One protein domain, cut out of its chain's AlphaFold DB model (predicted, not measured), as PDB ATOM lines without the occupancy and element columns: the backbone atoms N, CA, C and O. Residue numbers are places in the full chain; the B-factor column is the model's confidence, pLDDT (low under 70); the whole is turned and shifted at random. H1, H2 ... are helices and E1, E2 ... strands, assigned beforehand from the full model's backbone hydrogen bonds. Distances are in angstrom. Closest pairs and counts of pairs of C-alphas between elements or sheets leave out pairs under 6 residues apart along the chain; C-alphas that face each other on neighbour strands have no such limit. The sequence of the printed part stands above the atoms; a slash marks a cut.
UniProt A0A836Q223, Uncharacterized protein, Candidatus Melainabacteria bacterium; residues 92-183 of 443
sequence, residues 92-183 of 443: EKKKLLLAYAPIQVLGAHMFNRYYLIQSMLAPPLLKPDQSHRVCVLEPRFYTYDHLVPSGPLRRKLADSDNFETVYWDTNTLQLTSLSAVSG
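What this domain is: This is residues 92 to 183 of the 443 residues of an uncharacterized protein of Candidatus Melainabacteria bacterium (UniProt A0A836Q223). A small, strongly twisted sheet of four strands has H2 and the short H3 on one face, while H1 only grazes it near the edge strand E2. Long loops before and after H1, and another between E2 and H2, make up much of the rest. The printed part has 92 residues, with E1, H1, E2, H2, E3, E4 and H3 in that order; the sheet runs E2, E1, E3, E4 and is mixed. The class is mixed, helices and strands, though under half of the residues, 40 of 92, are in named elements. The whole is compact, with a radius of gyration of the C-alphas of 13.3 A, and spans 36 by 33 by 24 A.

How they stand to each other: E1, residues 95 to 100, is an inner strand. H1, residues 115 to 120, grazes the sheet with residues 115 to 118; its closest C-alpha pair with E2, residues 134 to 136, is Gln 118 and Val 134, 7.4 A apart. E2 is parallel to E1 at 33 degrees, with N 135 and O 96 2.8 A apart. E1, H1 and E2 form a strand-helix-strand unit, two parallel neighbour strands with a helix between them in the chain, and its crossover is right-handed. H2, residues 150 to 158, is on the sheet at a height of 9.9 A, over E1 and, only just, E3, residues 163 to 169, on which 3 of its 9 C-alphas fall. H2 runs slantwise to the strands, at 38 degrees to E1 on the local plane. The closest C-alphas of H2 and E3 are those of Lys 156 and Phe 163, 6.3 A apart. E2, H2 and E3 form a split unit, with E1 between its strands, and its crossover is also right-handed. E3 is parallel to E1 at 36 degrees, with N 166 and O 97 2.8 A apart. E3 forms a hairpin with E4, residues 174 to 177; they are antiparallel at 144 degrees, with N 167 and O 176 2.9 A apart. H3, residues 178 to 182, is on the same face as H2 at a height of 7.8 A. H1 is apart from H2 and H3. In H1, H2 and H3 every O i to N i+4 pair is within hydrogen-bond range.

Where its parts are: E1 begins at C-alpha 95, (227.878, 293.156, 357.410), and is 15.1 A long. H1 is 8.6 A, E2 6.8 A and H2 12.2 A. E3, the longest strand, is 18.9 A and begins at C-alpha 163, (229.708, 296.587, 354.341). E4 is 9.4 A, and H3, 6.0 A, ends at C-alpha 182, (223.385, 307.166, 345.023).

The domain as a whole: The two C-alphas farthest apart are those of Pro 124 and Gly 183, at 37.5 A. The printed part has no cut. The links E1 to H1, H1 to E2 and E2 to H2 are long. The mean pLDDT of the printed part is 83.8; residue 112, residues 139 to 145 and residues 182 to 183 are under 70.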
ATOM      1  N   GLU A  92     228.552 285.850 354.241       92.44
ATOM      2  CA  GLU A  92     228.663 285.692 355.703       92.44
ATOM      3  C   GLU A  92     229.614 286.703 356.367       92.44
ATOM      4  O   GLU A  92     229.303 287.266 357.416       92.44
ATOM      5  N   LYS A  93     230.746 286.995 355.713       92.81
ATOM      6  CA  LYS A  93     231.754 287.954 356.194       92.81
ATOM      7  C   LYS A  93     231.323 289.418 356.072       92.81
ATOM      8  O   LYS A  93     231.844 290.263 356.795       92.81
ATOM      9  N   LYS A  94     230.395 289.719 355.161       95.38
ATOM     10  CA  LYS A  94     229.904 291.071 354.901       95.38
ATOM     11  C   LYS A  94     228.798 291.405 355.905       95.38
ATOM     12  O   LYS A  94     227.931 290.577 356.202       95.38
ATOM     13  N   LYS A  95     228.849 292.620 356.449       95.56
ATOM     14  CA  LYS A  95     227.878 293.156 357.410       95.56
ATOM     15  C   LYS A  95     226.923 294.129 356.729       95.56
ATOM     16  O   LYS A  95     227.282 294.798 355.765       95.56
ATOM     17  N   LEU A  96     225.716 294.244 357.266       95.62
ATOM     18  CA  LEU A  96     224.746 295.251 356.856       95.62
ATOM     19  C   LEU A  96     224.959 296.518 357.695       95.62
ATOM     20  O   LEU A  96     224.842 296.461 358.916       95.62
ATOM     21  N   LEU A  97     225.266 297.658 357.078       94.31
ATOM     22  CA  LEU A  97     225.275 298.957 357.748       94.31
ATOM     23  C   LEU A  97     223.914 299.632 357.570       94.31
ATOM     24  O   LEU A  97     223.607 300.122 356.487       94.31
ATOM     25  N   LEU A  98     223.133 299.731 358.640       92.75
ATOM     26  CA  LEU A  98     221.923 300.545 358.666       92.75
ATOM     27  C   LEU A  98     222.305 302.004 358.969       92.75
ATOM     28  O   LEU A  98     222.431 302.410 360.125       92.75
ATOM     29  N   ALA A  99     222.527 302.784 357.909       88.88
ATOM     30  CA  ALA A  99     223.005 304.167 357.988       88.88
ATOM     31  C   ALA A  99     221.966 305.128 358.581       88.88
ATOM     32  O   ALA A  99     222.318 306.136 359.193       88.88
ATOM     33  N   TYR A 100     220.685 304.812 358.401       85.88
ATOM     34  CA  TYR A 100     219.582 305.630 358.872       85.88
ATOM     35  C   TYR A 100     218.434 304.728 359.325       85.88
ATOM     36  O   TYR A 100     217.764 304.089 358.511       85.88
ATOM     37  N   ALA A 101     218.221 304.693 360.641       83.69
ATOM     38  CA  ALA A 101     217.062 304.078 361.269       83.69
ATOM     39  C   ALA A 101     216.049 305.168 361.676       83.69
ATOM     40  O   ALA A 101     216.463 306.263 362.087       83.69
ATOM     41  N   PRO A 102     214.737 304.902 361.579       80.25
ATOM     42  CA  PRO A 102     213.709 305.823 362.035       80.25
ATOM     43  C   PRO A 102     213.735 305.931 363.564       80.25
ATOM     44  O   PRO A 102     213.672 304.934 364.282       80.25
ATOM     45  N   ILE A 103     213.800 307.162 364.070       80.25
ATOM     46  CA  ILE A 103     213.715 307.431 365.515       80.25
ATOM     47  C   ILE A 103     212.255 307.361 365.973       80.25
ATOM     48  O   ILE A 103     211.961 306.893 367.074       80.25
ATOM     49  N   GLN A 104     211.335 307.836 365.131       79.94
ATOM     50  CA  GLN A 104     209.909 307.915 365.416       79.94
ATOM     51  C   GLN A 104     209.074 307.710 364.150       79.94
ATOM     52  O   GLN A 104     209.511 308.059 363.054       79.94
ATOM     53  N   VAL A 105     207.853 307.215 364.326       80.00
ATOM     54  CA  VAL A 105     206.812 307.126 363.295       80.00
ATOM     55  C   VAL A 105     205.519 307.649 363.904       80.00
ATOM     56  O   VAL A 105     205.112 307.190 364.968       80.00
ATOM     57  N   LEU A 106     204.902 308.656 363.279       80.50
ATOM     58  CA  LEU A 106     203.682 309.312 363.782       80.50
ATOM     59  C   LEU A 106     203.781 309.761 365.262       80.50
ATOM     60  O   LEU A 106     202.812 309.698 366.014       80.50
ATOM     61  N   GLY A 107     204.978 310.178 365.696       76.12
ATOM     62  CA  GLY A 107     205.272 310.576 367.081       76.12
ATOM     63  C   GLY A 107     205.532 309.419 368.058       76.12
ATOM     64  O   GLY A 107     205.976 309.665 369.178       76.12
ATOM     65  N   ALA A 108     205.324 308.161 367.656       76.19
ATOM     66  CA  ALA A 108     205.712 306.995 368.444       76.19
ATOM     67  C   ALA A 108     207.206 306.700 368.247       76.19
ATOM     68  O   ALA A 108     207.668 306.473 367.129       76.19
ATOM     69  N   HIS A 109     207.975 306.712 369.337       76.06
ATOM     70  CA  HIS A 109     209.405 306.411 369.300       76.06
ATOM     71  C   HIS A 109     209.653 304.924 369.007       76.06
ATOM     72  O   HIS A 109     209.128 304.062 369.710       76.06
ATOM     73  N   MET A 110     210.492 304.644 368.009       77.06
ATOM     74  CA  MET A 110     210.911 303.291 367.630       77.06
ATOM     75  C   MET A 110     212.280 302.963 368.228       77.06
ATOM     76  O   MET A 110     212.386 302.204 369.189       77.06
ATOM     77  N   PHE A 111     213.337 303.581 367.693       77.06
ATOM     78  CA  PHE A 111     214.720 303.321 368.077       77.06
ATOM     79  C   PHE A 111     215.354 304.611 368.590       77.06
ATOM     80  O   PHE A 111     215.952 305.375 367.839       77.06
ATOM     81  N   ASN A 112     215.200 304.879 369.888       69.25
ATOM     82  CA  ASN A 112     215.860 306.023 370.525       69.25
ATOM     83  C   ASN A 112     217.325 305.742 370.900       69.25
ATOM     84  O   ASN A 112     218.031 306.673 371.273       69.25
ATOM     85  N   ARG A 113     217.754 304.475 370.826       72.50
ATOM     86  CA  ARG A 113     219.139 304.005 370.938       72.50
ATOM     87  C   ARG A 113     219.335 302.791 370.045       72.50
ATOM     88  O   ARG A 113     218.428 301.969 369.908       72.50
ATOM     89  N   TYR A 114     220.525 302.614 369.498       73.50
ATOM     90  CA  TYR A 114     220.756 301.571 368.508       73.50
ATOM     91  C   TYR A 114     220.962 300.176 369.104       73.50
ATOM     92  O   TYR A 114     220.753 299.177 368.412       73.50
ATOM     93  N   TYR A 115     221.253 300.065 370.406       76.31
ATOM     94  CA  TYR A 115     221.198 298.766 371.088       76.31
ATOM     95  C   TYR A 115     219.798 298.126 370.990       76.31
ATOM     96  O   TYR A 115     219.680 296.906 371.080       76.31
ATOM     97  N   LEU A 116     218.734 298.917 370.769       82.81
ATOM     98  CA  LEU A 116     217.387 298.398 370.523       82.81
ATOM     99  C   LEU A 116     217.296 297.663 369.181       82.81
ATOM    100  O   LEU A 116     216.640 296.629 369.111       82.81
ATOM    101  N   ILE A 117     218.004 298.137 368.150       86.75
ATOM    102  CA  ILE A 117     218.091 297.441 366.856       86.75
ATOM    103  C   ILE A 117     218.837 296.121 367.038       86.75
ATOM    104  O   ILE A 117     218.373 295.082 366.582       86.75
ATOM    105  N   GLN A 118     219.949 296.127 367.777       86.44
ATOM    106  CA  GLN A 118     220.666 294.890 368.103       86.44
ATOM    107  C   GLN A 118     219.791 293.916 368.897       86.44
ATOM    108  O   GLN A 118     219.762 292.732 368.586       86.44
ATOM    109  N   SER A 119     219.031 294.420 369.874       85.50
ATOM    110  CA  SER A 119     218.119 293.611 370.692       85.50
ATOM    111  C   SER A 119     216.990 293.002 369.858       85.50
ATOM    112  O   SER A 119     216.628 291.850 370.075       85.50
ATOM    113  N   MET A 120     216.456 293.744 368.881       89.25
ATOM    114  CA  MET A 120     215.460 293.245 367.928       89.25
ATOM    115  C   MET A 120     216.014 292.104 367.062       89.25
ATOM    116  O   MET A 120     215.266 291.226 366.647       89.25
ATOM    117  N   LEU A 121     217.317 292.097 366.791       91.44
ATOM    118  CA  LEU A 121     217.975 291.106 365.937       91.44
ATOM    119  C   LEU A 121     218.606 289.945 366.718       91.44
ATOM    120  O   LEU A 121     219.251 289.088 366.115       91.44
ATOM    121  N   ALA A 122     218.414 289.905 368.036       90.50
ATOM    122  CA  ALA A 122     218.949 288.883 368.924       90.50
ATOM    123  C   ALA A 122     217.821 288.052 369.575       90.50
ATOM    124  O   ALA A 122     216.659 288.480 369.634       90.50
ATOM    125  N   PRO A 123     218.128 286.859 370.116       89.94
ATOM    126  CA  PRO A 123     217.182 286.102 370.923       89.94
ATOM    127  C   PRO A 123     216.718 286.904 372.157       89.94
ATOM    128  O   PRO A 123     217.508 287.633 372.752       89.94
ATOM    129  N   PRO A 124     215.456 286.752 372.600       89.62
ATOM    130  CA  PRO A 124     214.446 285.815 372.104       89.62
ATOM    131  C   PRO A 124     213.632 286.329 370.906       89.62
ATOM    132  O   PRO A 124     212.762 285.596 370.442       89.62
ATOM    133  N   LEU A 125     213.872 287.558 370.438       85.75
ATOM    134  CA  LEU A 125     213.053 288.209 369.410       85.75
ATOM    135  C   LEU A 125     213.359 287.700 368.000       85.75
ATOM    136  O   LEU A 125     212.445 287.600 367.187       85.75
ATOM    137  N   LEU A 126     214.613 287.332 367.729       87.25
ATOM    138  CA  LEU A 126     215.025 286.720 366.469       87.25
ATOM    139  C   LEU A 126     215.907 285.492 366.724       87.25
ATOM    140  O   LEU A 126     216.765 285.496 367.608       87.25
ATOM    141  N   LYS A 127     215.674 284.419 365.961       89.94
ATOM    142  CA  LYS A 127     216.515 283.216 365.941       89.94
ATOM    143  C   LYS A 127     216.768 282.806 364.482       89.94
ATOM    144  O   LYS A 127     215.786 282.628 363.762       89.94
ATOM    145  N   PRO A 128     218.028 282.611 364.050       90.56
ATOM    146  CA  PRO A 128     219.270 282.766 364.823       90.56
ATOM    147  C   PRO A 128     219.586 284.233 365.171       90.56
ATOM    148  O   PRO A 128     218.924 285.145 364.682       90.56
ATOM    149  N   ASP A 129     220.579 284.451 366.038       92.12
ATOM    150  CA  ASP A 129     221.063 285.793 366.383       92.12
ATOM    151  C   ASP A 129     221.763 286.436 365.182       92.12
ATOM    152  O   ASP A 129     222.770 285.925 364.690       92.12
ATOM    153  N   GLN A 130     221.235 287.569 364.729       93.50
ATOM    154  CA  GLN A 130     221.763 288.352 363.614       93.50
ATOM    155  C   GLN A 130     222.391 289.678 364.063       93.50
ATOM    156  O   GLN A 130     222.924 290.421 363.236       93.50
ATOM    157  N   SER A 131     222.373 290.001 365.361       91.19
ATOM    158  CA  SER A 131     222.844 291.293 365.882       91.19
ATOM    159  C   SER A 131     224.317 291.586 365.547       91.19
ATOM    160  O   SER A 131     224.706 292.737 365.333       91.19
ATOM    161  N   HIS A 132     225.146 290.547 365.426       92.00
ATOM    162  CA  HIS A 132     226.564 290.659 365.085       92.00
ATOM    163  C   HIS A 132     226.826 290.960 363.592       92.00
ATOM    164  O   HIS A 132     227.918 291.429 363.241       92.00
ATOM    165  N   ARG A 133     225.832 290.744 362.716       94.56
ATOM    166  CA  ARG A 133     225.909 291.027 361.273       94.56
ATOM    167  C   ARG A 133     225.354 292.391 360.878       94.56
ATOM    168  O   ARG A 133     225.535 292.797 359.732       94.56
ATOM    169  N   VAL A 134     224.725 293.110 361.807       93.81
ATOM    170  CA  VAL A 134     224.189 294.455 361.568       93.81
ATOM    171  C   VAL A 134     224.987 295.489 362.344       93.81
ATOM    172  O   VAL A 134     225.134 295.406 363.562       93.81
ATOM    173  N   CYS A 135     225.491 296.478 361.617       92.06
ATOM    174  CA  CYS A 135     226.116 297.671 362.153       92.06
ATOM    175  C   CYS A 135     225.197 298.874 361.980       92.06
ATOM    176  O   CYS A 135     224.403 298.954 361.046       92.06
ATOM    177  N   VAL A 136     225.362 299.846 362.858       89.50
ATOM    178  CA  VAL A 136     224.654 301.124 362.827       89.50
ATOM    179  C   VAL A 136     225.639 302.255 363.100       89.50
ATOM    180  O   VAL A 136     226.761 302.023 363.554       89.50
ATOM    181  N   LEU A 137     225.220 303.483 362.825       82.88
ATOM    182  CA  LEU A 137     225.984 304.679 363.151       82.88
ATOM    183  C   LEU A 137     225.306 305.380 364.336       82.88
ATOM    184  O   LEU A 137     224.425 306.207 364.120       82.88
ATOM    185  N   GLU A 138     225.667 305.029 365.579       70.25
ATOM    186  CA  GLU A 138     225.341 305.890 366.728       70.25
ATOM    187  C   GLU A 138     225.979 307.286 366.527       70.25
ATOM    188  O   GLU A 138     227.019 307.387 365.869       70.25
ATOM    189  N   PRO A 139     225.421 308.363 367.107       58.62
ATOM    190  CA  PRO A 139     224.180 308.388 367.876       58.62
ATOM    191  C   PRO A 139     223.097 309.329 367.319       58.62
ATOM    192  O   PRO A 139     223.348 310.428 366.819       58.62
ATOM    193  N   ARG A 140     221.841 308.903 367.487       58.47
ATOM    194  CA  ARG A 140     220.635 309.683 367.191       58.47
ATOM    195  C   ARG A 140     219.747 309.736 368.417       58.47
ATOM    196  O   ARG A 140     218.822 308.947 368.577       58.47
ATOM    197  N   PHE A 141     220.026 310.699 369.278       57.97
ATOM    198  CA  PHE A 141     219.111 311.069 370.344       57.97
ATOM    199  C   PHE A 141     218.334 312.307 369.919       57.97
ATOM    200  O   PHE A 141     218.938 313.336 369.653       57.97
ATOM    201  N   TYR A 142     217.005 312.197 369.888       54.56
ATOM    202  CA  TYR A 142     216.030 313.297 369.931       54.56
ATOM    203  C   TYR A 142     216.173 314.471 368.937       54.56
ATOM    204  O   TYR A 142     215.426 315.437 369.072       54.56
ATOM    205  N   THR A 143     217.063 314.428 367.942       55.50
ATOM    206  CA  THR A 143     217.170 315.509 366.953       55.50
ATOM    207  C   THR A 143     216.310 315.221 365.736       55.50
ATOM    208  O   THR A 143     216.440 314.191 365.075       55.50
ATOM    209  N   TYR A 144     215.433 316.176 365.439       59.94
ATOM    210  CA  TYR A 144     214.627 316.208 364.221       59.94
ATOM    211  C   TYR A 144     215.467 316.555 362.983       59.94
ATOM    212  O   TYR A 144     215.007 316.381 361.871       59.94
ATOM    213  N   ASP A 145     216.721 316.982 363.151       63.53
ATOM    214  CA  ASP A 145     217.552 317.509 362.062       63.53
ATOM    215  C   ASP A 145     218.187 316.457 361.144       63.53
ATOM    216  O   ASP A 145     219.022 316.804 360.301       63.53
ATOM    217  N   HIS A 146     217.820 315.181 361.311       79.75
ATOM    218  CA  HIS A 146     218.233 314.067 360.449       79.75
ATOM    219  C   HIS A 146     219.749 313.963 360.231       79.75
ATOM    220  O   HIS A 146     220.215 313.473 359.195       79.75
ATOM    221  N   LEU A 147     220.513 314.381 361.244       86.25
ATOM    222  CA  LEU A 147     221.965 314.418 361.189       86.25
ATOM    223  C   LEU A 147     222.551 313.002 361.138       86.25
ATOM    224  O   LEU A 147     221.989 312.047 361.698       86.25
ATOM    225  N   VAL A 148     223.691 312.863 360.474       87.81
ATOM    226  CA  VAL A 148     224.494 311.639 360.434       87.81
ATOM    227  C   VAL A 148     225.963 311.942 360.702       87.81
ATOM    228  O   VAL A 148     226.465 312.980 360.264       87.81
ATOM    229  N   PRO A 149     226.684 311.039 361.389       89.06
ATOM    230  CA  PRO A 149     228.122 311.168 361.556       89.06
ATOM    231  C   PRO A 149     228.805 310.888 360.206       89.06
ATOM    232  O   PRO A 149     229.077 309.741 359.834       89.06
ATOM    233  N   SER A 150     229.056 311.964 359.457       88.75
ATOM    234  CA  SER A 150     229.472 311.929 358.051       88.75
ATOM    235  C   SER A 150     230.767 311.141 357.826       88.75
ATOM    236  O   SER A 150     230.876 310.353 356.885       88.75
ATOM    237  N   GLY A 151     231.740 311.282 358.726       88.50
ATOM    238  CA  GLY A 151     233.018 310.576 358.665       88.50
ATOM    239  C   GLY A 151     232.896 309.050 358.762       88.50
ATOM    240  O   GLY A 151     233.298 308.358 357.821       88.50
ATOM    241  N   PRO A 152     232.329 308.497 359.855       88.50
ATOM    242  CA  PRO A 152     232.021 307.071 359.957       88.50
ATOM    243  C   PRO A 152     231.210 306.527 358.777       88.50
ATOM    244  O   PRO A 152     231.587 305.494 358.222       88.50
ATOM    245  N   LEU A 153     230.158 307.237 358.348       89.31
ATOM    246  CA  LEU A 153     229.342 306.837 357.199       89.31
ATOM    247  C   LEU A 153     230.190 306.701 355.932       89.31
ATOM    248  O   LEU A 153     230.156 305.667 355.270       89.31
ATOM    249  N   ARG A 154     231.003 307.712 355.619       86.94
ATOM    250  CA  ARG A 154     231.871 307.709 354.434       86.94
ATOM    251  C   ARG A 154     232.907 306.593 354.461       86.94
ATOM    252  O   ARG A 154     233.116 305.961 353.433       86.94
ATOM    253  N   ARG A 155     233.532 306.330 355.615       86.81
ATOM    254  CA  ARG A 155     234.491 305.220 355.752       86.81
ATOM    255  C   ARG A 155     233.835 303.873 355.455       86.81
ATOM    256  O   ARG A 155     234.426 303.066 354.756       86.81
ATOM    257  N   LYS A 156     232.609 303.650 355.937       88.25
ATOM    258  CA  LYS A 156     231.870 302.404 355.682       88.25
ATOM    259  C   LYS A 156     231.335 302.305 354.257       88.25
ATOM    260  O   LYS A 156     231.345 301.225 353.687       88.25
ATOM    261  N   LEU A 157     230.932 303.426 353.664       86.62
ATOM    262  CA  LEU A 157     230.551 303.490 352.254       86.62
ATOM    263  C   LEU A 157     231.719 303.188 351.310       86.62
ATOM    264  O   LEU A 157     231.495 302.621 350.248       86.62
ATOM    265  N   ALA A 158     232.939 303.576 351.686       85.19
ATOM    266  CA  ALA A 158     234.154 303.254 350.940       85.19
ATOM    267  C   ALA A 158     234.611 301.795 351.133       85.19
ATOM    268  O   ALA A 158     235.420 301.303 350.356       85.19
ATOM    269  N   ASP A 159     234.098 301.105 352.153       89.38
ATOM    270  CA  ASP A 159     234.444 299.729 352.509       89.38
ATOM    271  C   ASP A 159     233.360 298.747 352.020       89.38
ATOM    272  O   ASP A 159     232.713 298.039 352.798       89.38
ATOM    273  N   SER A 160     233.123 298.742 350.703       88.31
ATOM    274  CA  SER A 160     232.067 297.944 350.053       88.31
ATOM    275  C   SER A 160     232.271 296.433 350.160       88.31
ATOM    276  O   SER A 160     231.313 295.668 350.006       88.31
ATOM    277  N   ASP A 161     233.505 296.006 350.424       90.62
ATOM    278  CA  ASP A 161     233.872 294.600 350.582       90.62
ATOM    279  C   ASP A 161     233.365 294.047 351.919       90.62
ATOM    280  O   ASP A 161     232.909 292.903 351.989       90.62
ATOM    281  N   ASN A 162     233.373 294.873 352.971       93.19
ATOM    282  CA  ASN A 162     232.943 294.470 354.310       93.19
ATOM    283  C   ASN A 162     231.534 294.957 354.674       93.19
ATOM    284  O   ASN A 162     230.914 294.370 355.567       93.19
ATOM    285  N   PHE A 163     231.000 295.983 353.999       93.62
ATOM    286  CA  PHE A 163     229.708 296.587 354.341       93.62
ATOM    287  C   PHE A 163     228.758 296.715 353.149       93.62
ATOM    288  O   PHE A 163     229.119 297.211 352.087       93.62
ATOM    289  N   GLU A 164     227.504 296.303 353.344       94.19
ATOM    290  CA  GLU A 164     226.376 296.709 352.500       94.19
ATOM    291  C   GLU A 164     225.622 297.821 353.219       94.19
ATOM    292  O   GLU A 164     225.085 297.600 354.304       94.19
ATOM    293  N   THR A 165     225.613 299.028 352.654       92.81
ATOM    294  CA  THR A 165     225.002 300.183 353.319       92.81
ATOM    295  C   THR A 165     223.565 300.371 352.867       92.81
ATOM    296  O   THR A 165     223.301 300.610 351.691       92.81
ATOM    297  N   VAL A 166     222.646 300.332 353.823       93.44
ATOM    298  CA  VAL A 166     221.206 300.456 353.607       93.44
ATOM    299  C   VAL A 166     220.603 301.531 354.502       93.44
ATOM    300  O   VAL A 166     221.184 301.939 355.513       93.44
ATOM    301  N   TYR A 167     219.406 301.974 354.150       91.00
ATOM    302  CA  TYR A 167     218.569 302.803 355.001       91.00
ATOM    303  C   TYR A 167     217.125 302.334 354.967       91.00
ATOM    304  O   TYR A 167     216.694 301.674 354.026       91.00
ATOM    305  N   TRP A 168     216.384 302.681 356.012       90.25
ATOM    306  CA  TRP A 168     214.957 302.421 356.063       90.25
ATOM    307  C   TRP A 168     214.181 303.619 355.526       90.25
ATOM    308  O   TRP A 168     214.221 304.702 356.120       90.25
ATOM    309  N   ASP A 169     213.470 303.421 354.419       87.75
ATOM    310  CA  ASP A 169     212.537 304.406 353.890       87.75
ATOM    311  C   ASP A 169     211.167 304.234 354.555       87.75
ATOM    312  O   ASP A 169     210.458 303.248 354.353       87.75
ATOM    313  N   THR A 170     210.784 305.217 355.367       84.62
ATOM    314  CA  THR A 170     209.504 305.216 356.079       84.62
ATOM    315  C   THR A 170     208.299 305.422 355.170       84.62
ATOM    316  O   THR A 170     207.198 305.092 355.595       84.62
ATOM    317  N   ASN A 171     208.481 305.953 353.956       83.56
ATOM    318  CA  ASN A 171     207.382 306.180 353.015       83.56
ATOM    319  C   ASN A 171     206.971 304.890 352.316       83.56
ATOM    320  O   ASN A 171     205.787 304.630 352.122       83.56
ATOM    321  N   THR A 172     207.966 304.108 351.906       88.94
ATOM    322  CA  THR A 172     207.771 302.882 351.126       88.94
ATOM    323  C   THR A 172     207.796 301.623 351.987       88.94
ATOM    324  O   THR A 172     207.413 300.565 351.498       88.94
ATOM    325  N   LEU A 173     208.207 301.734 353.257       90.75
ATOM    326  CA  LEU A 173     208.475 300.606 354.155       90.75
ATOM    327  C   LEU A 173     209.496 299.639 353.557       90.75
ATOM    328  O   LEU A 173     209.323 298.424 353.618       90.75
ATOM    329  N   GLN A 174     210.545 300.181 352.942       92.69
ATOM    330  CA  GLN A 174     211.573 299.387 352.280       92.69
ATOM    331  C   GLN A 174     212.960 299.653 352.853       92.69
ATOM    332  O   GLN A 174     213.358 300.788 353.137       92.69
ATOM    333  N   LEU A 175     213.713 298.566 352.996       93.56
ATOM    334  CA  LEU A 175     215.137 298.572 353.249       93.56
ATOM    335  C   LEU A 175     215.854 298.800 351.919       93.56
ATOM    336  O   LEU A 175     216.011 297.893 351.102       93.56
ATOM    337  N   THR A 176     216.294 300.031 351.710       91.56
ATOM    338  CA  THR A 176     216.832 300.477 350.429       91.56
ATOM    339  C   THR A 176     218.349 300.558 350.486       91.56
ATOM    340  O   THR A 176     218.925 301.116 351.424       91.56
ATOM    341  N   SER A 177     219.016 300.027 349.459       89.44
ATOM    342  CA  SER A 177     220.468 300.143 349.323       89.44
ATOM    343  C   SER A 177     220.867 301.584 349.004       89.44
ATOM    344  O   SER A 177     220.391 302.194 348.043       89.44
ATOM    345  N   LEU A 178     221.761 302.143 349.821       86.69
ATOM    346  CA  LEU A 178     222.240 303.508 349.647       86.69
ATOM    347  C   LEU A 178     223.147 303.619 348.417       86.69
ATOM    348  O   LEU A 178     223.113 304.640 347.732       86.69
ATOM    349  N   SER A 179     223.929 302.583 348.101       75.81
ATOM    350  CA  SER A 179     224.766 302.542 346.891       75.81
ATOM    351  C   SER A 179     223.919 302.542 345.615       75.81
ATOM    352  O   SER A 179     224.247 303.272 344.681       75.81
ATOM    353  N   ALA A 180     222.789 301.826 345.608       72.56
ATOM    354  CA  ALA A 180     221.857 301.806 344.480       72.56
ATOM    355  C   ALA A 180     221.217 303.182 344.215       72.56
ATOM    356  O   ALA A 180     221.161 303.634 343.074       72.56
ATOM    357  N   VAL A 181     220.779 303.882 345.267       70.81
ATOM    358  CA  VAL A 181     220.114 305.199 345.146       70.81
ATOM    359  C   VAL A 181     221.099 306.317 344.809       70.81
ATOM    360  O   VAL A 181     220.782 307.231 344.044       70.81
ATOM    361  N   SER A 182     222.311 306.232 345.356       62.12
ATOM    362  CA  SER A 182     223.385 307.166 345.023       62.12
ATOM    363  C   SER A 182     224.055 306.853 343.679       62.12
ATOM    364  O   SER A 182     224.835 307.670 343.209       62.12
ATOM    365  N   GLY A 183     223.735 305.730 343.021       53.12
ATOM    366  CA  GLY A 183     224.243 305.374 341.690       53.12
ATOM    367  C   GLY A 183     225.769 305.276 341.625       53.12
ATOM    368  O   GLY A 183     226.375 305.815 340.692       53.12
TER     369      GLY A 183